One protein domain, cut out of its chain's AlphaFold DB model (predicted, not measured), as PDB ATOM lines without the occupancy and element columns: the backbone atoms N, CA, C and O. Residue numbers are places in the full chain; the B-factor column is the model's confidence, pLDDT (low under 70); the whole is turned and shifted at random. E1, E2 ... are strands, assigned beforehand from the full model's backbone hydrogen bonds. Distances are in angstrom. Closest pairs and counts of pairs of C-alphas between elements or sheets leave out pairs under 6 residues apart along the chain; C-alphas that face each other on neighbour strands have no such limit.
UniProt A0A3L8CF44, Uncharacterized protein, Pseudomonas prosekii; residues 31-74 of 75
ATOM      1  N   MET A  31     -30.374   8.337 -28.218       73.50
ATOM      2  CA  MET A  31     -29.546   8.608 -27.052       73.50
ATOM      3  C   MET A  31     -28.880   7.315 -26.580       73.50
ATOM      4  O   MET A  31     -29.555   6.351 -26.213       73.50
ATOM      5  N   GLN A  32     -27.547   7.294 -26.587       64.88
ATOM      6  CA  GLN A  32     -26.778   6.256 -25.909       64.88
ATOM      7  C   GLN A  32     -26.756   6.581 -24.412       64.88
ATOM      8  O   GLN A  32     -26.248   7.628 -24.013       64.88
ATOM      9  N   LEU A  33     -27.345   5.714 -23.587       62.59
ATOM     10  CA  LEU A  33     -27.252   5.828 -22.133       62.59
ATOM     11  C   LEU A  33     -25.895   5.242 -21.710       62.59
ATOM     12  O   LEU A  33     -25.637   4.057 -21.933       62.59
ATOM     13  N   ASP A  34     -24.998   6.074 -21.173       56.19
ATOM     14  CA  ASP A  34     -23.622   5.658 -20.885       56.19
ATOM     15  C   ASP A  34     -23.521   4.629 -19.734       56.19
ATOM     16  O   ASP A  34     -23.910   4.871 -18.595       56.19
ATOM     17  N   GLN A  35     -22.975   3.471 -20.123       49.28
ATOM     18  CA  GLN A  35     -22.119   2.474 -19.454       49.28
ATOM     19  C   GLN A  35     -22.357   2.102 -17.973       49.28
ATOM     20  O   GLN A  35     -21.643   2.517 -17.062       49.28
ATOM     21  N   GLY A  36     -23.257   1.132 -17.783       52.59
ATOM     22  CA  GLY A  36     -23.346   0.220 -16.634       52.59
ATOM     23  C   GLY A  36     -23.978  -1.118 -17.058       52.59
ATOM     24  O   GLY A  36     -24.369  -1.264 -18.218       52.59
ATOM     25  N   LEU A  37     -24.082  -2.103 -16.152       36.97
ATOM     26  CA  LEU A  37     -24.779  -3.391 -16.371       36.97
ATOM     27  C   LEU A  37     -26.285  -3.149 -16.619       36.97
ATOM     28  O   LEU A  37     -27.103  -3.258 -15.711       36.97
ATOM     29  N   GLY A  38     -26.624  -2.738 -17.842       49.47
ATOM     30  CA  GLY A  38     -27.946  -2.236 -18.237       49.47
ATOM     31  C   GLY A  38     -27.899  -1.312 -19.461       49.47
ATOM     32  O   GLY A  38     -28.653  -0.349 -19.527       49.47
ATOM     33  N   SER A  39     -26.979  -1.559 -20.403       53.50
ATOM     34  CA  SER A  39     -26.821  -0.742 -21.615       53.50
ATOM     35  C   SER A  39     -28.097  -0.770 -22.464       53.50
ATOM     36  O   SER A  39     -28.565  -1.841 -22.849       53.50
ATOM     37  N   GLY A  40     -28.647   0.408 -22.755       61.69
ATOM     38  CA  GLY A  40     -29.804   0.588 -23.624       61.69
ATOM     39  C   GLY A  40     -29.663   1.854 -24.464       61.69
ATOM     40  O   GLY A  40     -29.046   2.834 -24.043       61.69
ATOM     41  N   SER A  41     -30.228   1.827 -25.667       69.88
ATOM     42  CA  SER A  41     -30.370   3.005 -26.523       69.88
ATOM     43  C   SER A  41     -31.821   3.461 -26.481       69.88
ATOM     44  O   SER A  41     -32.717   2.664 -26.753       69.88
ATOM     45  N   ALA A  42     -32.058   4.731 -26.156       77.62
ATOM     46  CA  ALA A  42     -33.377   5.334 -26.305       77.62
ATOM     47  C   ALA A  42     -33.500   5.897 -27.724       77.62
ATOM     48  O   ALA A  42     -32.624   6.628 -28.192       77.62
ATOM     49  N   LEU A  43     -34.564   5.512 -28.423       83.06
ATOM     50  CA  LEU A  43     -34.860   5.979 -29.770       83.06
ATOM     51  C   LEU A  43     -35.942   7.039 -29.684       83.06
ATOM     52  O   LEU A  43     -36.980   6.815 -29.070       83.06
ATOM     53  N   TYR A  44     -35.690   8.170 -30.322       89.19
ATOM     54  CA  TYR A  44     -36.625   9.272 -30.405       89.19
ATOM     55  C   TYR A  44     -36.984   9.502 -31.862       89.19
ATOM     56  O   TYR A  44     -36.091   9.619 -32.706       89.19
ATOM     57  N   ALA A  45     -38.274   9.594 -32.168       92.56
ATOM     58  CA  ALA A  45     -38.741   9.913 -33.511       92.56
ATOM     59  C   ALA A  45     -39.872  10.935 -33.450       92.56
ATOM     60  O   ALA A  45     -40.810  10.774 -32.678       92.56
ATOM     61  N   LEU A  46     -39.799  11.968 -34.282       94.12
ATOM     62  CA  LEU A  46     -40.876  12.933 -34.473       94.12
ATOM     63  C   LEU A  46     -41.334  12.869 -35.928       94.12
ATOM     64  O   LEU A  46     -40.524  12.991 -36.849       94.12
ATOM     65  N   VAL A  47     -42.638  12.696 -36.111       95.94
ATOM     66  CA  VAL A  47     -43.315  12.735 -37.406       95.94
ATOM     67  C   VAL A  47     -44.346  13.849 -37.364       95.94
ATOM     68  O   VAL A  47     -45.232  13.810 -36.515       95.94
ATOM     69  N   VAL A  48     -44.252  14.815 -38.275       95.50
ATOM     70  CA  VAL A  48     -45.234  15.898 -38.432       95.50
ATOM     71  C   VAL A  48     -45.898  15.760 -39.793       95.50
ATOM     72  O   VAL A  48     -45.223  15.672 -40.818       95.50
ATOM     73  N   ASN A  49     -47.226  15.726 -39.824       93.88
ATOM     74  CA  ASN A  49     -47.995  15.583 -41.056       93.88
ATOM     75  C   ASN A  49     -48.104  16.920 -41.800       93.88
ATOM     76  O   ASN A  49     -49.180  17.510 -41.873       93.88
ATOM     77  N   GLU A  50     -46.988  17.390 -42.360       90.56
ATOM     78  CA  GLU A  50     -46.892  18.670 -43.081       90.56
ATOM     79  C   GLU A  50     -47.883  18.794 -44.247       90.56
ATOM     80  O   GLU A  50     -48.413  19.875 -44.507       90.56
ATOM     81  N   TYR A  51     -48.231  17.670 -44.871       89.88
ATOM     82  CA  TYR A  51     -49.226  17.582 -45.941       89.88
ATOM     83  C   TYR A  51     -50.673  17.879 -45.502       89.88
ATOM     84  O   TYR A  51     -51.550  18.019 -46.351       89.88
ATOM     85  N   GLN A  52     -50.979  17.929 -44.199       90.50
ATOM     86  CA  GLN A  52     -52.338  18.234 -43.734       90.50
ATOM     87  C   GLN A  52     -52.645  19.721 -43.875       90.50
ATOM     88  O   GLN A  52     -51.944  20.544 -43.302       90.50
ATOM     89  N   ASP A  53     -53.720  20.084 -44.565       86.75
ATOM     90  CA  ASP A  53     -54.114  21.488 -44.691       86.75
ATOM     91  C   ASP A  53     -54.522  22.122 -43.354       86.75
ATOM     92  O   ASP A  53     -55.169  21.504 -42.505       86.75
ATOM     93  N   GLY A  54     -54.189  23.406 -43.205       87.94
ATOM     94  CA  GLY A  54     -54.553  24.225 -42.053       87.94
ATOM     95  C   GLY A  54     -53.373  24.618 -41.156       87.94
ATOM     96  O   GLY A  54     -52.251  24.142 -41.335       87.94
ATOM     97  N   PRO A  55     -53.623  25.510 -40.177       87.75
ATOM     98  CA  PRO A  55     -52.587  26.050 -39.293       87.75
ATOM     99  C   PRO A  55     -52.089  25.033 -38.259       87.75
ATOM    100  O   PRO A  55     -51.059  25.254 -37.633       87.75
ATOM    101  N   ARG A  56     -52.823  23.930 -38.062       91.75
ATOM    102  CA  ARG A  56     -52.493  22.870 -37.111       91.75
ATOM    103  C   ARG A  56     -52.127  21.602 -37.857       91.75
ATOM    104  O   ARG A  56     -52.967  21.053 -38.567       91.75
ATOM    105  N   LYS A  57     -50.905  21.127 -37.651       92.44
ATOM    106  CA  LYS A  57     -50.402  19.871 -38.212       92.44
ATOM    107  C   LYS A  57     -50.374  18.823 -37.114       92.44
ATOM    108  O   LYS A  57     -49.875  19.088 -36.020       92.44
ATOM    109  N   ASN A  58     -50.901  17.632 -37.376       94.19
ATOM    110  CA  ASN A  58     -50.785  16.544 -36.411       94.19
ATOM    111  C   ASN A  58     -49.336  16.068 -36.325       94.19
ATOM    112  O   ASN A  58     -48.643  15.986 -37.342       94.19
ATOM    113  N   PHE A  59     -48.909  15.681 -35.126       95.50
ATOM    114  CA  PHE A  59     -47.628  15.021 -34.930       95.50
ATOM    115  C   PHE A  59     -47.760  13.742 -34.106       95.50
ATOM    116  O   PHE A  59     -48.680  13.574 -33.298       95.50
ATOM    117  N   VAL A  60     -46.786  12.861 -34.307       96.38
ATOM    118  CA  VAL A  60     -46.510  11.704 -33.460       96.38
ATOM    119  C   VAL A  60     -45.077  11.826 -32.968       96.38
ATOM    120  O   VAL A  60     -44.165  12.024 -33.772       96.38
ATOM    121  N   PHE A  61     -44.879  11.717 -31.659       93.88
ATOM    122  CA  PHE A  61     -43.560  11.670 -31.043       93.88
ATOM    123  C   PHE A  61     -43.386  10.346 -30.306       93.88
ATOM    124  O   PHE A  61     -44.233   9.970 -29.501       93.88
ATOM    125  N   LEU A  62     -42.304   9.640 -30.605       91.12
ATOM    126  CA  LEU A  62     -41.921   8.392 -29.966       91.12
ATOM    127  C   LEU A  62     -40.709   8.650 -29.071       91.12
ATOM    128  O   LEU A  62     -39.726   9.218 -29.546       91.12
ATOM    129  N   ASP A  63     -40.795   8.220 -27.815       88.31
ATOM    130  CA  ASP A  63     -39.718   8.223 -26.819       88.31
ATOM    131  C   ASP A  63     -39.558   6.797 -26.287       88.31
ATOM    132  O   ASP A  63     -40.331   6.322 -25.452       88.31
ATOM    133  N   GLY A  64     -38.601   6.058 -26.847       84.44
ATOM    134  CA  GLY A  64     -38.408   4.650 -26.529       84.44
ATOM    135  C   GLY A  64     -39.647   3.815 -26.866       84.44
ATOM    136  O   GLY A  64     -39.864   3.466 -28.025       84.44
ATOM    137  N   SER A  65     -40.425   3.447 -25.845       83.56
ATOM    138  CA  SER A  65     -41.671   2.670 -25.992       83.56
ATOM    139  C   SER A  65     -42.940   3.517 -25.868       83.56
ATOM    140  O   SER A  65     -44.031   3.010 -26.132       83.56
ATOM    141  N   ASP A  66     -42.810   4.782 -25.476       88.44
ATOM    142  CA  ASP A  66     -43.936   5.688 -25.294       88.44
ATOM    143  C   ASP A  66     -44.255   6.420 -26.598       88.44
ATOM    144  O   ASP A  66     -43.365   6.822 -27.353       88.44
ATOM    145  N   VAL A  67     -45.552   6.597 -26.867       92.56
ATOM    146  CA  VAL A  67     -46.054   7.276 -28.065       92.56
ATOM    147  C   VAL A  67     -46.980   8.409 -27.655       92.56
ATOM    148  O   VAL A  67     -48.000   8.198 -26.998       92.56
ATOM    149  N   TYR A  68     -46.642   9.611 -28.100       93.56
ATOM    150  CA  TYR A  68     -47.396  10.830 -27.860       93.56
ATOM    151  C   TYR A  68     -48.029  11.314 -29.160       93.56
ATOM    152  O   TYR A  68     -47.377  11.370 -30.205       93.56
ATOM    153  N   PHE A  69     -49.299  11.703 -29.075       95.19
ATOM    154  CA  PHE A  69     -50.063  12.277 -30.179       95.19
ATOM    155  C   PHE A  69     -50.437  13.712 -29.845       95.19
ATOM    156  O   PHE A  69     -50.822  14.017 -28.714       95.19
ATOM    157  N   GLY A  70     -50.376  14.587 -30.838       94.19
ATOM    158  CA  GLY A  70     -50.771  15.973 -30.658       94.19
ATOM    159  C   GLY A  70     -50.865  16.730 -31.968       94.19
ATOM    160  O   GLY A  70     -50.878  16.148 -33.053       94.19
ATOM    161  N   TRP A  71     -50.930  18.049 -31.841       93.38
ATOM    162  CA  TRP A  71     -50.872  18.984 -32.952       93.38
ATOM    163  C   TRP A  71     -49.856  20.081 -32.642       93.38
ATOM    164  O   TRP A  71     -49.671  20.458 -31.484       93.38
ATOM    165  N   CYS A  72     -49.188  20.576 -33.677       88.56
ATOM    166  CA  CYS A  72     -48.325  21.747 -33.622       88.56
ATOM    167  C   CYS A  72     -48.870  22.836 -34.551       88.56
ATOM    168  O   CYS A  72     -49.565  22.546 -35.526       88.56
ATOM    169  N   GLU A  73     -48.572  24.092 -34.228       86.88
ATOM    170  CA  GLU A  73     -48.831  25.232 -35.106       86.88
ATOM    171  C   GLU A  73     -47.512  25.618 -35.784       86.88
ATOM    172  O   GLU A  73     -46.510  25.863 -35.107       86.88
ATOM    173  N   HIS A  74     -47.503  25.606 -37.118       67.06
ATOM    174  CA  HIS A  74     -46.385  26.069 -37.940       67.06
ATOM    175  C   HIS A  74     -46.757  27.456 -38.482       67.06
ATOM    176  O   HIS A  74     -47.788  27.584 -39.144       67.06
TER     177      HIS A  74
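Overview. This is residues 31 to 74 of the 75 residues of an uncharacterized protein of Pseudomonas prosekii (UniProt A0A3L8CF44). A narrow, twisted ribbon of three strands, E1, E2 and E3, laid side by side with both faces bare, makes the body. E1 is shifted along E2 towards one end, and there the stretch before it folds back as a loop whose residues 31 to 32 pair with the first residues of E1, while residues 34 to 39 stick out free and lengthen the whole. The printed part has 44 residues with no named helix and three named strands, E1, E2 and E3 along the chain; the sheet has the order E1 - E2 - E3, all antiparallel, and the class is all strand. The whole is extended, with a radius of gyration of the C-alphas of 14.7 A, and its C-alphas span 48 by 14 by 13 A.

Along the chain. Begin with E2, residues 56 to 63, the inner strand of the sheet: find C-alpha 56 at (-52.493, 22.870, -37.111), from which the strand runs 22.0 A to C-alpha 63. Before it in the chain, E1 holds residues 41 to 48; look for its first C-alpha at (-30.370, 3.005, -26.523), 23.0 A from its last. After E2 comes E3, residues 66 to 73, which runs 22.4 A and ends with C-alpha 73 at (-48.831, 25.232, -35.106).

Arrangement. Look first at E2 and E3, a hairpin of antiparallel neighbours with 155 degrees between their N-to-C directions. Their C-alphas face each other from 56 and 73, 4.8 A apart, to 63 and 66, 5.2 A apart; N 68 and O 61 are within hydrogen-bond range at 2.8 A, and so are N 59 and O 70 at 2.9 A. E1 and E2 form the other hairpin, antiparallel at 171 degrees. Here the C-alphas that face each other run from 44 and 63, 4.9 A apart, to 48 and 59, 4.3 A apart, and N 62 and O 45 are within hydrogen-bond range at 2.8 A. E1 and E3 are the edge strands, and the three strands make a meander, each the antiparallel neighbour of the one before. Outside the named strands, residues 31 to 32 pair antiparallel with residues 41 to 42 of E1.

Size, cuts and confidence. To see the full length, go from Leu 37 to Gly 54, whose C-alphas are the two farthest apart at 48.0 A. The sheet's C-alphas lie up to 4.9 A off their best plane. The link from E2 to E3 is tight, with 2 residues, and that from E1 to E2 is short, with 7; the printed part has no cut. In the B-factor column you will find a mean pLDDT of 81.8 for the printed part, with residues 32 to 41 and residue 74 under 70.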